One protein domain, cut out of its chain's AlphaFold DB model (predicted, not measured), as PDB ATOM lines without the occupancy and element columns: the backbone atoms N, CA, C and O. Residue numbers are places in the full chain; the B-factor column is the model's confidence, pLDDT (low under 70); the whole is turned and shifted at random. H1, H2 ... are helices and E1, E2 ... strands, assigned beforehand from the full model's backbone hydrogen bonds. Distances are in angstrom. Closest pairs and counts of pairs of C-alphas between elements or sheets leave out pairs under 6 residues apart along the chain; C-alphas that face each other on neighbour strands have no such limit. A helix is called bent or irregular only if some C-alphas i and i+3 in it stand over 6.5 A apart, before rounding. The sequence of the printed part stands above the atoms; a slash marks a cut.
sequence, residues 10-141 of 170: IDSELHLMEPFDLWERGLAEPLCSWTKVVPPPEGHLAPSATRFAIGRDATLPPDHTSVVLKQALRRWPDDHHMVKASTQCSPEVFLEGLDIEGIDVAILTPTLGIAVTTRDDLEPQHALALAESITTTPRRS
ATOM      1  N   ILE A  10      12.206 -32.477  29.547       94.06
ATOM      2  CA  ILE A  10      13.292 -32.560  28.573       94.06
ATOM      3  C   ILE A  10      14.363 -31.584  29.034       94.06
ATOM      4  O   ILE A  10      14.068 -30.402  29.205       94.06
ATOM      5  N   ASP A  11      15.581 -32.080  29.209       93.75
ATOM      6  CA  ASP A  11      16.745 -31.245  29.465       93.75
ATOM      7  C   ASP A  11      17.498 -31.008  28.150       93.75
ATOM      8  O   ASP A  11      17.957 -31.943  27.490       93.75
ATOM      9  N   SER A  12      17.578 -29.755  27.716       94.88
ATOM     10  CA  SER A  12      18.267 -29.393  26.476       94.88
ATOM     11  C   SER A  12      19.763 -29.141  26.656       94.88
ATOM     12  O   SER A  12      20.437 -28.879  25.664       94.88
ATOM     13  N   GLU A  13      20.265 -29.146  27.889       91.81
ATOM     14  CA  GLU A  13      21.598 -28.645  28.227       91.81
ATOM     15  C   GLU A  13      22.177 -29.434  29.410       91.81
ATOM     16  O   GLU A  13      22.579 -28.881  30.429       91.81
ATOM     17  N   LEU A  14      22.186 -30.765  29.298       91.19
ATOM     18  CA  LEU A  14      22.783 -31.597  30.329       91.19
ATOM     19  C   LEU A  14      24.265 -31.794  30.027       91.19
ATOM     20  O   LEU A  14      24.642 -32.378  29.013       91.19
ATOM     21  N   HIS A  15      25.128 -31.357  30.932       87.94
ATOM     22  CA  HIS A  15      26.561 -31.552  30.779       87.94
ATOM     23  C   HIS A  15      27.015 -32.956  31.195       87.94
ATOM     24  O   HIS A  15      26.583 -33.486  32.221       87.94
ATOM     25  N   LEU A  16      27.947 -33.533  30.432       88.31
ATOM     26  CA  LEU A  16      28.730 -34.695  30.858       88.31
ATOM     27  C   LEU A  16      30.176 -34.296  31.141       88.31
ATOM     28  O   LEU A  16      30.728 -33.431  30.467       88.31
ATOM     29  N   MET A  17      30.793 -34.969  32.112       86.44
ATOM     30  CA  MET A  17      32.212 -34.814  32.404       86.44
ATOM     31  C   MET A  17      33.024 -35.832  31.615       86.44
ATOM     32  O   MET A  17      32.932 -37.025  31.887       86.44
ATOM     33  N   GLU A  18      33.830 -35.388  30.657       88.00
ATOM     34  CA  GLU A  18      34.691 -36.286  29.899       88.00
ATOM     35  C   GLU A  18      35.813 -36.877  30.768       88.00
ATOM     36  O   GLU A  18      36.331 -36.206  31.667       88.00
ATOM     37  N   PRO A  19      36.260 -38.111  30.474       86.56
ATOM     38  CA  PRO A  19      37.476 -38.653  31.067       86.56
ATOM     39  C   PRO A  19      38.687 -37.756  30.778       86.56
ATOM     40  O   PRO A  19      38.883 -37.306  29.649       86.56
ATOM     41  N   PHE A  20      39.542 -37.521  31.775       86.31
ATOM     42  CA  PHE A  20      40.723 -36.662  31.603       86.31
ATOM     43  C   PHE A  20      41.761 -37.233  30.622       86.31
ATOM     44  O   PHE A  20      42.542 -36.477  30.050       86.31
ATOM     45  N   ASP A  21      41.738 -38.548  30.392       87.12
ATOM     46  CA  ASP A  21      42.581 -39.275  29.435       87.12
ATOM     47  C   ASP A  21      41.991 -39.309  28.008       87.12
ATOM     48  O   ASP A  21      42.558 -39.952  27.120       87.12
ATOM     49  N   LEU A  22      40.859 -38.627  27.762       88.81
ATOM     50  CA  LEU A  22      40.140 -38.635  26.483       88.81
ATOM     51  C   LEU A  22      41.065 -38.351  25.291       88.81
ATOM     52  O   LEU A  22      41.085 -39.112  24.323       88.81
ATOM     53  N   TRP A  23      41.832 -37.265  25.358       89.19
ATOM     54  CA  TRP A  23      42.679 -36.827  24.248       89.19
ATOM     55  C   TRP A  23      44.014 -37.558  24.173       89.19
ATOM     56  O   TRP A  23      44.511 -37.761  23.071       89.19
ATOM     57  N   GLU A  24      44.549 -38.022  25.303       87.25
ATOM     58  CA  GLU A  24      45.739 -38.885  25.319       87.25
ATOM     59  C   GLU A  24      45.483 -40.180  24.534       87.25
ATOM     60  O   GLU A  24      46.338 -40.669  23.802       87.25
ATOM     61  N   ARG A  25      44.263 -40.718  24.635       86.50
ATOM     62  CA  ARG A  25      43.851 -41.930  23.913       86.50
ATOM     63  C   ARG A  25      43.302 -41.657  22.517       86.50
ATOM     64  O   ARG A  25      43.316 -42.551  21.674       86.50
ATOM     65  N   GLY A  26      42.724 -40.477  22.315       85.69
ATOM     66  CA  GLY A  26      41.966 -40.123  21.116       85.69
ATOM     67  C   GLY A  26      42.782 -39.444  20.017       85.69
ATOM     68  O   GLY A  26      42.323 -39.410  18.877       85.69
ATOM     69  N   LEU A  27      43.961 -38.906  20.333       91.19
ATOM     70  CA  LEU A  27      44.794 -38.171  19.385       91.19
ATOM     71  C   LEU A  27      46.017 -38.985  18.958       91.19
ATOM     72  O   LEU A  27      46.668 -39.642  19.765       91.19
ATOM     73  N   ALA A  28      46.362 -38.902  17.675       90.56
ATOM     74  CA  ALA A  28      47.624 -39.419  17.160       90.56
ATOM     75  C   ALA A  28      48.753 -38.390  17.334       90.56
ATOM     76  O   ALA A  28      48.507 -37.183  17.413       90.56
ATOM     77  N   GLU A  29      50.004 -38.850  17.340       90.19
ATOM     78  CA  GLU A  29      51.148 -37.939  17.288       90.19
ATOM     79  C   GLU A  29      51.214 -37.186  15.946       90.19
ATOM     80  O   GLU A  29      50.857 -37.748  14.907       90.19
ATOM     81  N   PRO A  30      51.677 -35.919  15.935       90.69
ATOM     82  CA  PRO A  30      52.186 -35.147  17.076       90.69
ATOM     83  C   PRO A  30      51.094 -34.447  17.916       90.69
ATOM     84  O   PRO A  30      51.403 -33.794  18.907       90.69
ATOM     85  N   LEU A  31      49.821 -34.532  17.516       91.94
ATOM     86  CA  LEU A  31      48.713 -33.765  18.111       91.94
ATOM     87  C   LEU A  31      48.454 -34.146  19.576       91.94
ATOM     88  O   LEU A  31      48.056 -33.297  20.378       91.94
ATOM     89  N   CYS A  32      48.716 -35.408  19.924       89.75
ATOM     90  CA  CYS A  32      48.678 -35.883  21.302       89.75
ATOM     91  C   CYS A  32      49.657 -35.097  22.182       89.75
ATOM     92  O   CYS A  32      49.246 -34.543  23.199       89.75
ATOM     93  N   SER A  33      50.921 -34.954  21.765       89.50
ATOM     94  CA  SER A  33      51.924 -34.194  22.529       89.50
ATOM     95  C   SER A  33      51.584 -32.707  22.722       89.50
ATOM     96  O   SER A  33      52.060 -32.083  23.668       89.50
ATOM     97  N   TRP A  34      50.733 -32.138  21.862       89.56
ATOM     98  CA  TRP A  34      50.282 -30.742  21.952       89.56
ATOM     99  C   TRP A  34      49.083 -30.560  22.886       89.56
ATOM    100  O   TRP A  34      48.585 -29.445  23.031       89.56
ATOM    101  N   THR A  35      48.581 -31.641  23.483       89.44
ATOM    102  CA  THR A  35      47.396 -31.631  24.341       89.44
ATOM    103  C   THR A  35      47.748 -32.201  25.699       89.44
ATOM    104  O   THR A  35      47.979 -33.396  25.845       89.44
ATOM    105  N   LYS A  36      47.744 -31.355  26.727       87.94
ATOM    106  CA  LYS A  36      47.953 -31.796  28.104       87.94
ATOM    107  C   LYS A  36      46.780 -31.389  28.972       87.94
ATOM    108  O   LYS A  36      46.538 -30.200  29.179       87.94
ATOM    109  N   VAL A  37      46.104 -32.390  29.521       87.38
ATOM    110  CA  VAL A  37      45.060 -32.218  30.530       87.38
ATOM    111  C   VAL A  37      45.655 -32.515  31.893       87.38
ATOM    112  O   VAL A  37      46.302 -33.541  32.094       87.38
ATOM    113  N   VAL A  38      45.453 -31.605  32.837       84.50
ATOM    114  CA  VAL A  38      45.783 -31.830  34.241       84.50
ATOM    115  C   VAL A  38      44.474 -31.879  35.018       84.50
ATOM    116  O   VAL A  38      43.769 -30.864  35.032       84.50
ATOM    117  N   PRO A  39      44.139 -33.024  35.640       78.56
ATOM    118  CA  PRO A  39      42.924 -33.150  36.430       78.56
ATOM    119  C   PRO A  39      42.946 -32.187  37.627       78.56
ATOM    120  O   PRO A  39      44.017 -31.703  38.026       78.56
ATOM    121  N   PRO A  40      41.776 -31.905  38.221       73.81
ATOM    122  CA  PRO A  40      41.702 -31.114  39.436       73.81
ATOM    123  C   PRO A  40      42.473 -31.804  40.582       73.81
ATOM    124  O   PRO A  40      42.612 -33.031  40.582       73.81
ATOM    125  N   PRO A  41      42.983 -31.045  41.571       67.88
ATOM    126  CA  PRO A  41      43.603 -31.628  42.757       67.88
ATOM    127  C   PRO A  41      42.655 -32.596  43.469       67.88
ATOM    128  O   PRO A  41      41.438 -32.400  43.472       67.88
ATOM    129  N   GLU A  42      43.220 -33.608  44.126       60.56
ATOM    130  CA  GLU A  42      42.455 -34.607  44.872       60.56
ATOM    131  C   GLU A  42      41.448 -33.945  45.839       60.56
ATOM    132  O   GLU A  42      41.732 -32.922  46.469       60.56
ATOM    133  N   GLY A  43      40.225 -34.483  45.888       56.94
ATOM    134  CA  GLY A  43      39.115 -33.922  46.669       56.94
ATOM    135  C   GLY A  43      38.342 -32.771  46.005       56.94
ATOM    136  O   GLY A  43      37.353 -32.312  46.573       56.94
ATOM    137  N   HIS A  44      38.733 -32.317  44.808       58.09
ATOM    138  CA  HIS A  44      37.977 -31.329  44.032       58.09
ATOM    139  C   HIS A  44      37.229 -32.015  42.884       58.09
ATOM    140  O   HIS A  44      37.837 -32.523  41.950       58.09
ATOM    141  N   LEU A  45      35.896 -31.964  42.908       61.03
ATOM    142  CA  LEU A  45      35.044 -32.477  41.818       61.03
ATOM    143  C   LEU A  45      34.907 -31.483  40.648       61.03
ATOM    144  O   LEU A  45      34.107 -31.671  39.743       61.03
ATOM    145  N   ALA A  46      35.656 -30.384  40.688       62.81
ATOM    146  CA  ALA A  46      35.429 -29.194  39.888       62.81
ATOM    147  C   ALA A  46      36.062 -29.261  38.485       62.81
ATOM    148  O   ALA A  46      37.291 -29.215  38.398       62.81
ATOM    149  N   PRO A  47      35.279 -29.212  37.387       58.16
ATOM    150  CA  PRO A  47      35.830 -29.095  36.029       58.16
ATOM    151  C   PRO A  47      36.664 -27.828  35.822       58.16
ATOM    152  O   PRO A  47      37.532 -27.789  34.962       58.16
ATOM    153  N   SER A  48      36.433 -26.784  36.612       57.94
ATOM    154  CA  SER A  48      37.172 -25.522  36.529       57.94
ATOM    155  C   SER A  48      38.560 -25.530  37.140       57.94
ATOM    156  O   SER A  48      39.330 -24.614  36.864       57.94
ATOM    157  N   ALA A  49      38.877 -26.531  37.960       63.94
ATOM    158  CA  ALA A  49      40.244 -26.747  38.415       63.94
ATOM    159  C   ALA A  49      41.018 -27.675  37.459       63.94
ATOM    160  O   ALA A  49      42.235 -27.819  37.601       63.94
ATOM    161  N   THR A  50      40.338 -28.258  36.461       75.62
ATOM    162  CA  THR A  50      40.987 -28.899  35.316       75.62
ATOM    163  C   THR A  50      41.718 -27.839  34.508       75.62
ATOM    164  O   THR A  50      41.163 -26.794  34.163       75.62
ATOM    165  N   ARG A  51      42.984 -28.104  34.195       80.12
ATOM    166  CA  ARG A  51      43.828 -27.189  33.423       80.12
ATOM    167  C   ARG A  51      44.253 -27.837  32.122       80.12
ATOM    168  O   ARG A  51      44.542 -29.030  32.079       80.12
ATOM    169  N   PHE A  52      44.349 -27.015  31.086       85.00
ATOM    170  CA  PHE A  52      44.676 -27.438  29.734       85.00
ATOM    171  C   PHE A  52      45.883 -26.661  29.224       85.00
ATOM    172  O   PHE A  52      45.880 -25.434  29.273       85.00
ATOM    173  N   ALA A  53      46.886 -27.359  28.703       86.62
ATOM    174  CA  ALA A  53      47.851 -26.768  27.784       86.62
ATOM    175  C   ALA A  53      47.555 -27.328  26.394       86.62
ATOM    176  O   ALA A  53      47.586 -28.545  26.208       86.62
ATOM    177  N   ILE A  54      47.200 -26.447  25.459       86.50
ATOM    178  CA  ILE A  54      46.751 -26.815  24.115       86.50
ATOM    179  C   ILE A  54      47.531 -26.006  23.085       86.50
ATOM    180  O   ILE A  54      47.428 -24.783  23.071       86.50
ATOM    181  N   GLY A  55      48.281 -26.695  22.232       84.38
ATOM    182  CA  GLY A  55      49.159 -26.108  21.222       84.38
ATOM    183  C   GLY A  55      50.623 -26.478  21.464       84.38
ATOM    184  O   GLY A  55      50.990 -26.946  22.540       84.38
ATOM    185  N   ARG A  56      51.474 -26.280  20.450       82.31
ATOM    186  CA  ARG A  56      52.886 -26.719  20.467       82.31
ATOM    187  C   ARG A  56      53.701 -26.117  21.608       82.31
ATOM    188  O   ARG A  56      54.468 -26.825  22.246       82.31
ATOM    189  N   ASP A  57      53.489 -24.831  21.856       79.81
ATOM    190  CA  ASP A  57      54.231 -24.045  22.845       79.81
ATOM    191  C   ASP A  57      53.337 -23.619  24.019       79.81
ATOM    192  O   ASP A  57      53.656 -22.701  24.778       79.81
ATOM    193  N   ALA A  58      52.176 -24.263  24.160       79.44
ATOM    194  CA  ALA A  58      51.217 -23.891  25.177       79.44
ATOM    195  C   ALA A  58      51.728 -24.259  26.566       79.44
ATOM    196  O   ALA A  58      52.143 -25.385  26.847       79.44
ATOM    197  N   THR A  59      51.649 -23.290  27.470       77.75
ATOM    198  CA  THR A  59      51.921 -23.504  28.887       77.75
ATOM    199  C   THR A  59      50.613 -23.736  29.628       77.75
ATOM    200  O   THR A  59      49.544 -23.299  29.198       77.75
ATOM    201  N   LEU A  60      50.684 -24.460  30.747       78.19
ATOM    202  CA  LEU A  60      49.517 -24.621  31.606       78.19
ATOM    203  C   LEU A  60      49.142 -23.252  32.188       78.19
ATOM    204  O   LEU A  60      49.998 -22.618  32.812       78.19
ATOM    205  N   PRO A  61      47.886 -22.804  32.029       71.12
ATOM    206  CA  PRO A  61      47.456 -21.532  32.578       71.12
ATOM    207  C   PRO A  61      47.521 -21.550  34.117       71.12
ATOM    208  O   PRO A  61      47.432 -22.625  34.733       71.12
ATOM    209  N   PRO A  62      47.662 -20.371  34.756       67.62
ATOM    210  CA  PRO A  62      47.561 -20.252  36.204       67.62
ATOM    211  C   PRO A  62      46.161 -20.652  36.690       67.62
ATOM    212  O   PRO A  62      45.184 -20.597  35.941       67.62
ATOM    213  N   ASP A  63      46.049 -21.034  37.964       68.31
ATOM    214  CA  ASP A  63      44.745 -21.301  38.574       68.31
ATOM    215  C   ASP A  63      43.961 -19.990  38.748       68.31
ATOM    216  O   ASP A  63      44.315 -19.127  39.555       68.31
ATOM    217  N   HIS A  64      42.877 -19.860  37.986       61.78
ATOM    218  CA  HIS A  64      41.953 -18.731  38.046       61.78
ATOM    219  C   HIS A  64      40.544 -19.155  38.477       61.78
ATOM    220  O   HIS A  64      39.553 -18.556  38.055       61.78
ATOM    221  N   THR A  65      40.421 -20.182  39.326       64.69
ATOM    222  CA  THR A  65      39.108 -20.657  39.779       64.69
ATOM    223  C   THR A  65      38.324 -19.525  40.462       64.69
ATOM    224  O   THR A  65      38.722 -19.015  41.518       64.69
ATOM    225  N   SER A  66      37.180 -19.145  39.878       68.06
ATOM    226  CA  SER A  66      36.355 -18.036  40.372       68.06
ATOM    227  C   SER A  66      35.755 -18.335  41.751       68.06
ATOM    228  O   SER A  66      35.442 -19.479  42.084       68.06
ATOM    229  N   VAL A  67      35.556 -17.296  42.570       66.31
ATOM    230  CA  VAL A  67      34.962 -17.433  43.916       66.31
ATOM    231  C   VAL A  67      33.536 -17.993  43.852       66.31
ATOM    232  O   VAL A  67      33.171 -18.837  44.667       66.31
ATOM    233  N   VAL A  68      32.755 -17.578  42.849       63.41
ATOM    234  CA  VAL A  68      31.385 -18.068  42.613       63.41
ATOM    235  C   VAL A  68      31.387 -19.573  42.366       63.41
ATOM    236  O   VAL A  68      30.594 -20.310  42.951       63.41
ATOM    237  N   LEU A  69      32.334 -20.044  41.562       65.56
ATOM    238  CA  LEU A  69      32.454 -21.455  41.249       65.56
ATOM    239  C   LEU A  69      32.929 -22.255  42.462       65.56
ATOM    240  O   LEU A  69      32.303 -23.253  42.808       65.56
ATOM    241  N   LYS A  70      33.937 -21.757  43.193       66.50
ATOM    242  CA  LYS A  70      34.364 -22.344  44.477       66.50
ATOM    243  C   LYS A  70      33.194 -22.522  45.445       66.50
ATOM    244  O   LYS A  70      33.197 -23.470  46.219       66.50
ATOM    245  N   GLN A  71      32.208 -21.627  45.426       67.88
ATOM    246  CA  GLN A  71      31.041 -21.708  46.297       67.88
ATOM    247  C   GLN A  71      29.991 -22.714  45.809       67.88
ATOM    248  O   GLN A  71      29.474 -23.468  46.633       67.88
ATOM    249  N   ALA A  72      29.716 -22.779  44.501       63.50
ATOM    250  CA  ALA A  72      28.825 -23.789  43.918       63.50
ATOM    251  C   ALA A  72      29.331 -25.220  44.181       63.50
ATOM    252  O   ALA A  72      28.560 -26.113  44.527       63.50
ATOM    253  N   LEU A  73      30.650 -25.406  44.123       67.62
ATOM    254  CA  LEU A  73      31.312 -26.700  44.282       67.62
ATOM    255  C   LEU A  73      31.362 -27.216  45.725       67.62
ATOM    256  O   LEU A  73      31.637 -28.392  45.930       67.62
ATOM    257  N   ARG A  74      31.075 -26.383  46.737       68.62
ATOM    258  CA  ARG A  74      31.093 -26.813  48.151       68.62
ATOM    259  C   ARG A  74      30.030 -27.854  48.486       68.62
ATOM    260  O   ARG A  74      30.201 -28.564  49.461       68.62
ATOM    261  N   ARG A  75      28.938 -27.900  47.718       67.56
ATOM    262  CA  ARG A  75      27.783 -28.776  47.981       67.56
ATOM    263  C   ARG A  75      27.815 -30.073  47.177       67.56
ATOM    264  O   ARG A  75      27.091 -31.001  47.501       67.56
ATOM    265  N   TRP A  76      28.635 -30.134  46.128       70.81
ATOM    266  CA  TRP A  76      28.746 -31.309  45.262       70.81
ATOM    267  C   TRP A  76      29.245 -32.573  45.968       70.81
ATOM    268  O   TRP A  76      28.683 -33.629  45.698       70.81
ATOM    269  N   PRO A  77      30.248 -32.510  46.867       73.31
ATOM    270  CA  PRO A  77      30.733 -33.707  47.552       73.31
ATOM    271  C   PRO A  77      29.689 -34.378  48.447       73.31
ATOM    272  O   PRO A  77      29.761 -35.586  48.653       73.31
ATOM    273  N   ASP A  78      28.725 -33.610  48.959       79.12
ATOM    274  CA  ASP A  78      27.678 -34.125  49.848       79.12
ATOM    275  C   ASP A  78      26.615 -34.928  49.084       79.12
ATOM    276  O   ASP A  78      25.817 -35.642  49.693       79.12
ATOM    277  N   ASP A  79      26.610 -34.836  47.750       81.88
ATOM    278  CA  ASP A  79      25.655 -35.519  46.899       81.88
ATOM    279  C   ASP A  79      26.297 -36.661  46.098       81.88
ATOM    280  O   ASP A  79      26.950 -36.465  45.068       81.88
ATOM    281  N   HIS A  80      26.057 -37.893  46.554       82.75
ATOM    282  CA  HIS A  80      26.640 -39.101  45.975       82.75
ATOM    283  C   HIS A  80      26.339 -39.278  44.477       82.75
ATOM    284  O   HIS A  80      27.204 -39.763  43.744       82.75
ATOM    285  N   HIS A  81      25.152 -38.894  43.989       83.44
ATOM    286  CA  HIS A  81      24.838 -39.056  42.563       83.44
ATOM    287  C   HIS A  81      25.597 -38.041  41.699       83.44
ATOM    288  O   HIS A  81      26.068 -38.392  40.617       83.44
ATOM    289  N   MET A  82      25.825 -36.830  42.217       80.06
ATOM    290  CA  MET A  82      26.653 -35.814  41.563       80.06
ATOM    291  C   MET A  82      28.139 -36.189  41.574       80.06
ATOM    292  O   MET A  82      28.824 -36.027  40.561       80.06
ATOM    293  N   VAL A  83      28.644 -36.757  42.676       81.94
ATOM    294  CA  VAL A  83      30.009 -37.313  42.727       81.94
ATOM    295  C   VAL A  83      30.176 -38.419  41.687       81.94
ATOM    296  O   VAL A  83      31.151 -38.434  40.935       81.94
ATOM    297  N   LYS A  84      29.204 -39.330  41.593       86.56
ATOM    298  CA  LYS A  84      29.226 -40.419  40.613       86.56
ATOM    299  C   LYS A  84      29.212 -39.880  39.179       86.56
ATOM    300  O   LYS A  84      30.083 -40.247  38.399       86.56
ATOM    301  N   ALA A  85      28.301 -38.966  38.847       84.06
ATOM    302  CA  ALA A  85      28.190 -38.378  37.508       84.06
ATOM    303  C   ALA A  85      29.428 -37.564  37.086       84.06
ATOM    304  O   ALA A  85      29.794 -37.561  35.914       84.06
ATOM    305  N   SER A  86      30.104 -36.906  38.034       79.56
ATOM    306  CA  SER A  86      31.317 -36.118  37.763       79.56
ATOM    307  C   SER A  86      32.598 -36.952  37.661       79.56
ATOM    308  O   SER A  86      33.589 -36.475  37.117       79.56
ATOM    309  N   THR A  87      32.597 -38.192  38.157       79.81
ATOM    310  CA  THR A  87      33.783 -39.071  38.153       79.81
ATOM    311  C   THR A  87      33.652 -40.270  37.217       79.81
ATOM    312  O   THR A  87      34.654 -40.899  36.883       79.81
ATOM    313  N   GLN A  88      32.433 -40.593  36.771       86.69
ATOM    314  CA  GLN A  88      32.137 -41.768  35.954       86.69
ATOM    315  C   GLN A  88      31.354 -41.374  34.702       86.69
ATOM    316  O   GLN A  88      30.125 -41.326  34.689       86.69
ATOM    317  N   CYS A  89      32.082 -41.151  33.610       87.38
ATOM    318  CA  CYS A  89      31.494 -40.863  32.308       87.38
ATOM    319  C   CYS A  89      30.975 -42.143  31.628       87.38
ATOM    320  O   CYS A  89      31.609 -42.658  30.702       87.38
ATOM    321  N   SER A  90      29.838 -42.683  32.079       88.12
ATOM    322  CA  SER A  90      29.208 -43.860  31.461       88.12
ATOM    323  C   SER A  90      27.699 -43.676  31.256       88.12
ATOM    324  O   SER A  90      27.049 -43.022  32.076       88.12
ATOM    325  N   PRO A  91      27.108 -44.264  30.196       91.12
ATOM    326  CA  PRO A  91      25.674 -44.147  29.931       91.12
ATOM    327  C   PRO A  91      24.795 -44.557  31.117       91.12
ATOM    328  O   PRO A  91      23.760 -43.946  31.355       91.12
ATOM    329  N   GLU A  92      25.203 -45.578  31.867       92.81
ATOM    330  CA  GLU A  92      24.453 -46.119  32.999       92.81
ATOM    331  C   GLU A  92      24.306 -45.090  34.124       92.81
ATOM    332  O   GLU A  92      23.221 -44.958  34.685       92.81
ATOM    333  N   VAL A  93      25.370 -44.334  34.414       90.88
ATOM    334  CA  VAL A  93      25.361 -43.287  35.445       90.88
ATOM    335  C   VAL A  93      24.439 -42.138  35.055       90.88
ATOM    336  O   VAL A  93      23.649 -41.680  35.877       90.88
ATOM    337  N   PHE A  94      24.483 -41.704  33.791       90.88
ATOM    338  CA  PHE A  94      23.593 -40.642  33.322       90.88
ATOM    339  C   PHE A  94      22.136 -41.099  33.296       90.88
ATOM    340  O   PHE A  94      21.281 -40.364  33.769       90.88
ATOM    341  N   LEU A  95      21.839 -42.315  32.820       92.88
ATOM    342  CA  LEU A  95      20.473 -42.853  32.813       92.88
ATOM    343  C   LEU A  95      19.881 -42.969  34.225       92.88
ATOM    344  O   LEU A  95      18.705 -42.665  34.408       92.88
ATOM    345  N   GLU A  96      20.683 -43.374  35.212       91.94
ATOM    346  CA  GLU A  96      20.285 -43.357  36.623       91.94
ATOM    347  C   GLU A  96      19.956 -41.931  37.090       91.94
ATOM    348  O   GLU A  96      18.905 -41.714  37.689       91.94
ATOM    349  N   GLY A  97      20.801 -40.950  36.756       90.38
ATOM    350  CA  GLY A  97      20.549 -39.535  37.045       90.38
ATOM    351  C   GLY A  97      19.265 -39.004  36.396       90.38
ATOM    352  O   GLY A  97      18.482 -38.327  37.058       90.38
ATOM    353  N   LEU A  98      18.995 -39.366  35.135       92.06
ATOM    354  CA  LEU A  98      17.755 -38.994  34.445       92.06
ATOM    355  C   LEU A  98      16.518 -39.571  35.148       92.06
ATOM    356  O   LEU A  98      15.525 -38.865  35.322       92.06
ATOM    357  N   ASP A  99      16.583 -40.833  35.591       91.75
ATOM    358  CA  ASP A  99      15.496 -41.481  36.333       91.75
ATOM    359  C   ASP A  99      15.280 -40.821  37.719       91.75
ATOM    360  O   ASP A  99      14.130 -40.646  38.129       91.75
ATOM    361  N   ILE A 100      16.350 -40.405  38.415       88.94
ATOM    362  CA  ILE A 100      16.283 -39.667  39.697       88.94
ATOM    363  C   ILE A 100      15.635 -38.287  39.510       88.94
ATOM    364  O   ILE A 100      14.769 -37.880  40.293       88.94
ATOM    365  N   GLU A 101      16.029 -37.568  38.461       87.94
ATOM    366  CA  GLU A 101      15.545 -36.214  38.185       87.94
ATOM    367  C   GLU A 101      14.206 -36.173  37.434       87.94
ATOM    368  O   GLU A 101      13.597 -35.110  37.318       87.94
ATOM    369  N   GLY A 102      13.688 -37.317  36.975       91.44
ATOM    370  CA  GLY A 102      12.450 -37.387  36.190       91.44
ATOM    371  C   GLY A 102      12.577 -36.769  34.792       91.44
ATOM    372  O   GLY A 102      11.594 -36.264  34.240       91.44
ATOM    373  N   ILE A 103      13.787 -36.793  34.232       93.06
ATOM    374  CA  ILE A 103      14.098 -36.312  32.886       93.06
ATOM    375  C   ILE A 103      13.871 -37.470  31.904       93.06
ATOM    376  O   ILE A 103      14.476 -38.531  32.020       93.06
ATOM    377  N   ASP A 104      12.988 -37.278  30.923       92.69
ATOM    378  CA  ASP A 104      12.662 -38.302  29.913       92.69
ATOM    379  C   ASP A 104      13.687 -38.301  28.770       92.69
ATOM    380  O   ASP A 104      14.061 -39.348  28.242       92.69
ATOM    381  N   VAL A 105      14.160 -37.111  28.386       93.62
ATOM    382  CA  VAL A 105      15.155 -36.918  27.326       93.62
ATOM    383  C   VAL A 105      16.139 -35.842  27.752       93.62
ATOM    384  O   VAL A 105      15.721 -34.768  28.178       93.62
ATOM    385  N   ALA A 106      17.430 -36.115  27.580       93.94
ATOM    386  CA  ALA A 106      18.487 -35.135  27.766       93.94
ATOM    387  C   ALA A 106      19.347 -35.014  26.503       93.94
ATOM    388  O   ALA A 106      19.675 -36.019  25.865       93.94
ATOM    389  N   ILE A 107      19.725 -33.786  26.159       93.88
ATOM    390  CA  ILE A 107      20.795 -33.508  25.201       93.88
ATOM    391  C   ILE A 107      22.085 -33.382  26.001       93.88
ATOM    392  O   ILE A 107      22.188 -32.518  26.866       93.88
ATOM    393  N   LEU A 108      23.042 -34.271  25.720       91.12
ATOM    394  CA  LEU A 108      24.325 -34.279  26.407       91.12
ATOM    395  C   LEU A 108      25.337 -33.368  25.710       91.12
ATOM    396  O   LEU A 108      25.681 -33.596  24.546       91.12
ATOM    397  N   THR A 109      25.847 -32.393  26.455       90.06
ATOM    398  CA  THR A 109      26.844 -31.422  26.003       90.06
ATOM    399  C   THR A 109      28.202 -31.707  26.664       90.06
ATOM    400  O   THR A 109      28.264 -31.884  27.884       90.06
ATOM    401  N   PRO A 110      29.313 -31.742  25.903       89.69
ATOM    402  CA  PRO A 110      30.653 -31.882  26.476       89.69
ATOM    403  C   PRO A 110      30.981 -30.740  27.450       89.69
ATOM    404  O   PRO A 110      30.615 -29.592  27.199       89.69
ATOM    405  N   THR A 111      31.690 -31.020  28.546       86.94
ATOM    406  CA  THR A 111      32.168 -29.983  29.475       86.94
ATOM    407  C   THR A 111      33.591 -29.560  29.124       86.94
ATOM    408  O   THR A 111      33.846 -28.393  28.824       86.94
ATOM    409  N   LEU A 112      34.530 -30.505  29.132       86.88
ATOM    410  CA  LEU A 112      35.935 -30.250  28.828       86.88
ATOM    411  C   LEU A 112      36.127 -29.971  27.330       86.88
ATOM    412  O   LEU A 112      36.961 -29.148  26.954       86.88
ATOM    413  N   GLY A 113      35.321 -30.604  26.473       88.69
ATOM    414  CA  GLY A 113      35.337 -30.410  25.028       88.69
ATOM    415  C   GLY A 113      35.055 -28.973  24.594       88.69
ATOM    416  O   GLY A 113      35.706 -28.474  23.675       88.69
ATOM    417  N   ILE A 114      34.155 -28.270  25.290       86.75
ATOM    418  CA  ILE A 114      33.929 -26.836  25.059       86.75
ATOM    419  C   ILE A 114      35.197 -26.056  25.408       86.75
ATOM    420  O   ILE A 114      35.691 -25.302  24.577       86.75
ATOM    421  N   ALA A 115      35.775 -26.286  26.592       82.75
ATOM    422  CA  ALA A 115      36.934 -25.529  27.063       82.75
ATOM    423  C   ALA A 115      38.152 -25.630  26.127       82.75
ATOM    424  O   ALA A 115      38.883 -24.652  25.962       82.75
ATOM    425  N   VAL A 116      38.375 -26.794  25.504       85.88
ATOM    426  CA  VAL A 116      39.487 -26.965  24.557       85.88
ATOM    427  C   VAL A 116      39.182 -26.395  23.176       85.88
ATOM    428  O   VAL A 116      40.097 -25.878  22.547       85.88
ATOM    429  N   THR A 117      37.934 -26.466  22.695       85.25
ATOM    430  CA  THR A 117      37.578 -26.061  21.320       85.25
ATOM    431  C   THR A 117      37.312 -24.567  21.170       85.25
ATOM    432  O   THR A 117      37.395 -24.050  20.062       85.25
ATOM    433  N   THR A 118      37.054 -23.844  22.263       83.62
ATOM    434  CA  THR A 118      36.847 -22.384  22.252       83.62
ATOM    435  C   THR A 118      38.143 -21.570  22.214       83.62
ATOM    436  O   THR A 118      38.117 -20.365  22.441       83.62
ATOM    437  N   ARG A 119      39.296 -22.211  22.008       81.75
ATOM    438  CA  ARG A 119      40.586 -21.524  21.917       81.75
ATOM    439  C   ARG A 119      40.788 -20.928  20.525       81.75
ATOM    440  O   ARG A 119      40.733 -21.646  19.531       81.75
ATOM    441  N   ASP A 120      41.094 -19.636  20.472       82.38
ATOM    442  CA  ASP A 120      41.324 -18.917  19.211       82.38
ATOM    443  C   ASP A 120      42.679 -19.245  18.560       82.38
ATOM    444  O   ASP A 120      42.872 -19.022  17.367       82.38
ATOM    445  N   ASP A 121      43.631 -19.767  19.335       84.44
ATOM    446  CA  ASP A 121      45.016 -20.017  18.924       84.44
ATOM    447  C   ASP A 121      45.278 -21.458  18.454       84.44
ATOM    448  O   ASP A 121      46.429 -21.887  18.357       84.44
ATOM    449  N   LEU A 122      44.226 -22.227  18.153       87.81
ATOM    450  CA  LEU A 122      44.375 -23.607  17.700       87.81
ATOM    451  C   LEU A 122      44.812 -23.697  16.240       87.81
ATOM    452  O   LEU A 122      44.183 -23.153  15.334       87.81
ATOM    453  N   GLU A 123      45.823 -24.529  16.002       90.19
ATOM    454  CA  GLU A 123      46.152 -24.993  14.659       90.19
ATOM    455  C   GLU A 123      44.950 -25.745  14.053       90.19
ATOM    456  O   GLU A 123      44.406 -26.636  14.715       90.19
ATOM    457  N   PRO A 124      44.553 -25.490  12.789       92.06
ATOM    458  CA  PRO A 124      43.330 -26.062  12.215       92.06
ATOM    459  C   PRO A 124      43.250 -27.594  12.292       92.06
ATOM    460  O   PRO A 124      42.206 -28.163  12.605       92.06
ATOM    461  N   GLN A 125      44.376 -28.273  12.054       91.62
ATOM    462  CA  GLN A 125      44.479 -29.733  12.156       91.62
ATOM    463  C   GLN A 125      44.328 -30.247  13.596       91.62
ATOM    464  O   GLN A 125      43.790 -31.330  13.815       91.62
ATOM    465  N   HIS A 126      44.783 -29.472  14.582       92.12
ATOM    466  CA  HIS A 126      44.670 -29.822  15.994       92.12
ATOM    467  C   HIS A 126      43.236 -29.599  16.481       92.12
ATOM    468  O   HIS A 126      42.673 -30.487  17.113       92.12
ATOM    469  N   ALA A 127      42.612 -28.481  16.095       91.50
ATOM    470  CA  ALA A 127      41.204 -28.199  16.370       91.50
ATOM    471  C   ALA A 127      40.272 -29.293  15.820       91.50
ATOM    472  O   ALA A 127      39.397 -29.778  16.540       91.50
ATOM    473  N   LEU A 128      40.494 -29.721  14.571       92.19
ATOM    474  CA  LEU A 128      39.725 -30.804  13.959       92.19
ATOM    475  C   LEU A 128      39.870 -32.110  14.751       92.19
ATOM    476  O   LEU A 128      38.866 -32.717  15.115       92.19
ATOM    477  N   ALA A 129      41.100 -32.508  15.079       92.50
ATOM    478  CA  ALA A 129      41.346 -33.741  15.820       92.50
ATOM    479  C   ALA A 129      40.732 -33.714  17.235       92.50
ATOM    480  O   ALA A 129      40.155 -34.708  17.683       92.50
ATOM    481  N   LEU A 130      40.787 -32.567  17.925       91.19
ATOM    482  CA  LEU A 130      40.116 -32.369  19.214       91.19
ATOM    483  C   LEU A 130      38.598 -32.570  19.078       91.19
ATOM    484  O   LEU A 130      38.024 -33.353  19.836       91.19
ATOM    485  N   ALA A 131      37.957 -31.945  18.087       90.19
ATOM    486  CA  ALA A 131      36.518 -32.084  17.847       90.19
ATOM    487  C   ALA A 131      36.105 -33.524  17.473       90.19
ATOM    488  O   ALA A 131      35.101 -34.052  17.967       90.19
ATOM    489  N   GLU A 132      36.900 -34.199  16.639       89.12
ATOM    490  CA  GLU A 132      36.656 -35.585  16.234       89.12
ATOM    491  C   GLU A 132      36.784 -36.561  17.409       89.12
ATOM    492  O   GLU A 132      35.968 -37.481  17.536       89.12
ATOM    493  N   SER A 133      37.756 -36.349  18.301       88.75
ATOM    494  CA  SER A 133      37.953 -37.198  19.483       88.75
ATOM    495  C   SER A 133      36.753 -37.158  20.441       88.75
ATOM    496  O   SER A 133      36.319 -38.204  20.935       88.75
ATOM    497  N   ILE A 134      36.135 -35.983  20.617       84.62
ATOM    498  CA  ILE A 134      34.938 -35.786  21.451       84.62
ATOM    499  C   ILE A 134      33.731 -36.519  20.851       84.62
ATOM    500  O   ILE A 134      32.926 -37.082  21.584       84.62
ATOM    501  N   THR A 135      33.617 -36.566  19.521       75.19
ATOM    502  CA  THR A 135      32.471 -37.181  18.823       75.19
ATOM    503  C   THR A 135      32.625 -38.697  18.647       75.19
ATOM    504  O   THR A 135      31.648 -39.449  18.662       75.19
ATOM    505  N   THR A 136      33.858 -39.178  18.488       64.50
ATOM    506  CA  THR A 136      34.148 -40.592  18.200       64.50
ATOM    507  C   THR A 136      34.127 -41.457  19.461       64.50
ATOM    508  O   THR A 136      33.699 -42.613  19.417       64.50
ATOM    509  N   THR A 137      34.510 -40.890  20.604       54.16
ATOM    510  CA  THR A 137      34.524 -41.581  21.901       54.16
ATOM    511  C   THR A 137      33.135 -42.032  22.392       54.16
ATOM    512  O   THR A 137      33.012 -43.203  22.768       54.16
ATOM    513  N   PRO A 138      32.050 -41.231  22.299       50.28
ATOM    514  CA  PRO A 138      30.704 -41.678  22.670       50.28
ATOM    515  C   PRO A 138      30.100 -42.700  21.695       50.28
ATOM    516  O   PRO A 138      29.136 -43.385  22.035       50.28
ATOM    517  N   ARG A 139      30.665 -42.884  20.491       40.75
ATOM    518  CA  ARG A 139      30.140 -43.856  19.515       40.75
ATOM    519  C   ARG A 139      30.468 -45.313  19.867       40.75
ATOM    520  O   ARG A 139      29.827 -46.222  19.341       40.75
ATOM    521  N   ARG A 140      31.434 -45.552  20.766       40.81
ATOM    522  CA  ARG A 140      31.752 -46.895  21.295       40.81
ATOM    523  C   ARG A 140      30.791 -47.354  22.393       40.81
ATOM    524  O   ARG A 140      30.637 -48.556  22.585       40.81
ATOM    525  N   SER A 141      30.099 -46.426  23.044       42.16
ATOM    526  CA  SER A 141      28.942 -46.685  23.900       42.16
ATOM    527  C   SER A 141      27.668 -46.556  23.068       42.16
ATOM    528  O   SER A 141      26.918 -45.589  23.195       42.16
TER     529      SER A 141
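AT A GLANCE: This is residues 10 to 141 of the 170 residues of an uncharacterized protein of Chloroflexi bacterium (UniProt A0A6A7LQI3). The model has two loosely joined lobes: in one, the parallel strand pair E1 and E4 lies beside a helical hairpin of H3 and H4; in the other, the short helices H1 and H5 sit between the long helix H6 and the strand hairpin E2 and E3. E1 and E4 run side by side toward the second lobe, where tight links lead on to H1 and H5, while the small helix H2 stands at the end of a long link and touches no helix. The printed part has 132 residues with six named helices and four named strands, in the order E1 H1 E2 E3 H2 H3 H4 E4 H5 H6; the strands make two sheets of two, E1 with E4 parallel and E2 with E3 antiparallel. The class is mixed, helices and strands. The whole is compact, with a radius of gyration of the C-alphas of 15.5 A and spans of 44 by 35 by 22 A.

HOW THE PARTS SIT: E1, residues 10 to 16, and E4, residues 103 to 110, are parallel neighbours at 39 degrees between their directions; N 11 and O 105 are within hydrogen-bond range at 2.9 A, as are N 109 and O 14 at 2.8 A. H4, residues 91 to 101, has its closest C-alphas to E4 at Leu 98 and Asp 104, 6.9 A apart, and H4 and E1 are near each other, with 7 pairs of C-alphas within 10 A. H3, residues 80 to 87, touches H4, the closest C-alphas being those of Ala 85 and Val 93, 6.0 A apart. The two form a helical hairpin and run opposite ways at a shallow tilt of 34.7 degrees, only just short of steep. H5, residues 112 to 117, and H6, residues 124 to 140, form another helical hairpin. They touch, opposite ways at a shallow tilt of 29 degrees, through H6 residues 127 to 134 alone; their closest C-alphas are those of Gly 113 and Ile 134, 6.5 A apart. H1, residues 22 to 26, touches H6 at its residues 130 to 137 alone, with the C-alphas of Gly 26 and Ser 133 closest at 5.2 A. E2, residues 35 to 38, and E3, residues 51 to 54, form an antiparallel hairpin at 171 degrees between their directions; N 38 and O 51 are within hydrogen-bond range at 2.8 A, as are N 53 and O 36 at 2.9 A. The closest C-alphas of E3 and H5 are those of Ile 54 and Val 116, 7.3 A apart. H2, residues 67 to 72, is apart from H3, H4 and H5, among others. In H1, H2, H3, H4 and H5 every O i to N i+4 pair is within hydrogen-bond range; in H6, 10 of 13 are.

IN THESE COORDINATES: E1 begins at C-alpha 10, at (13.292, -32.560, 28.573), and measures 15.8 A from first to last C-alpha; E4 measures 18.3 A. E2 and E3 have four residues each. H4 measures 15.3 A and H3 10.6 A, while H1, H2 and H5 are shorter. H5 begins at C-alpha 112, at (35.935, -30.250, 28.828). H6, the longest helix, measures 25.5 A and ends at C-alpha 140, at (31.752, -46.895, 21.295). H6 is neither bent nor irregular, but only just: C-alphas 135 and 138 are 6.2 A apart.

THE WHOLE: The two C-alphas farthest apart are those of Asp 57 and Gly 102, at 45.8 A. The printed part has no cut. The links from E2 to E3 and from E3 to H2 are long, with 12 residues each. The mean pLDDT of the printed part is 81.2; residues 41 to 49, 62 to 75 and 136 to 141 are under 70.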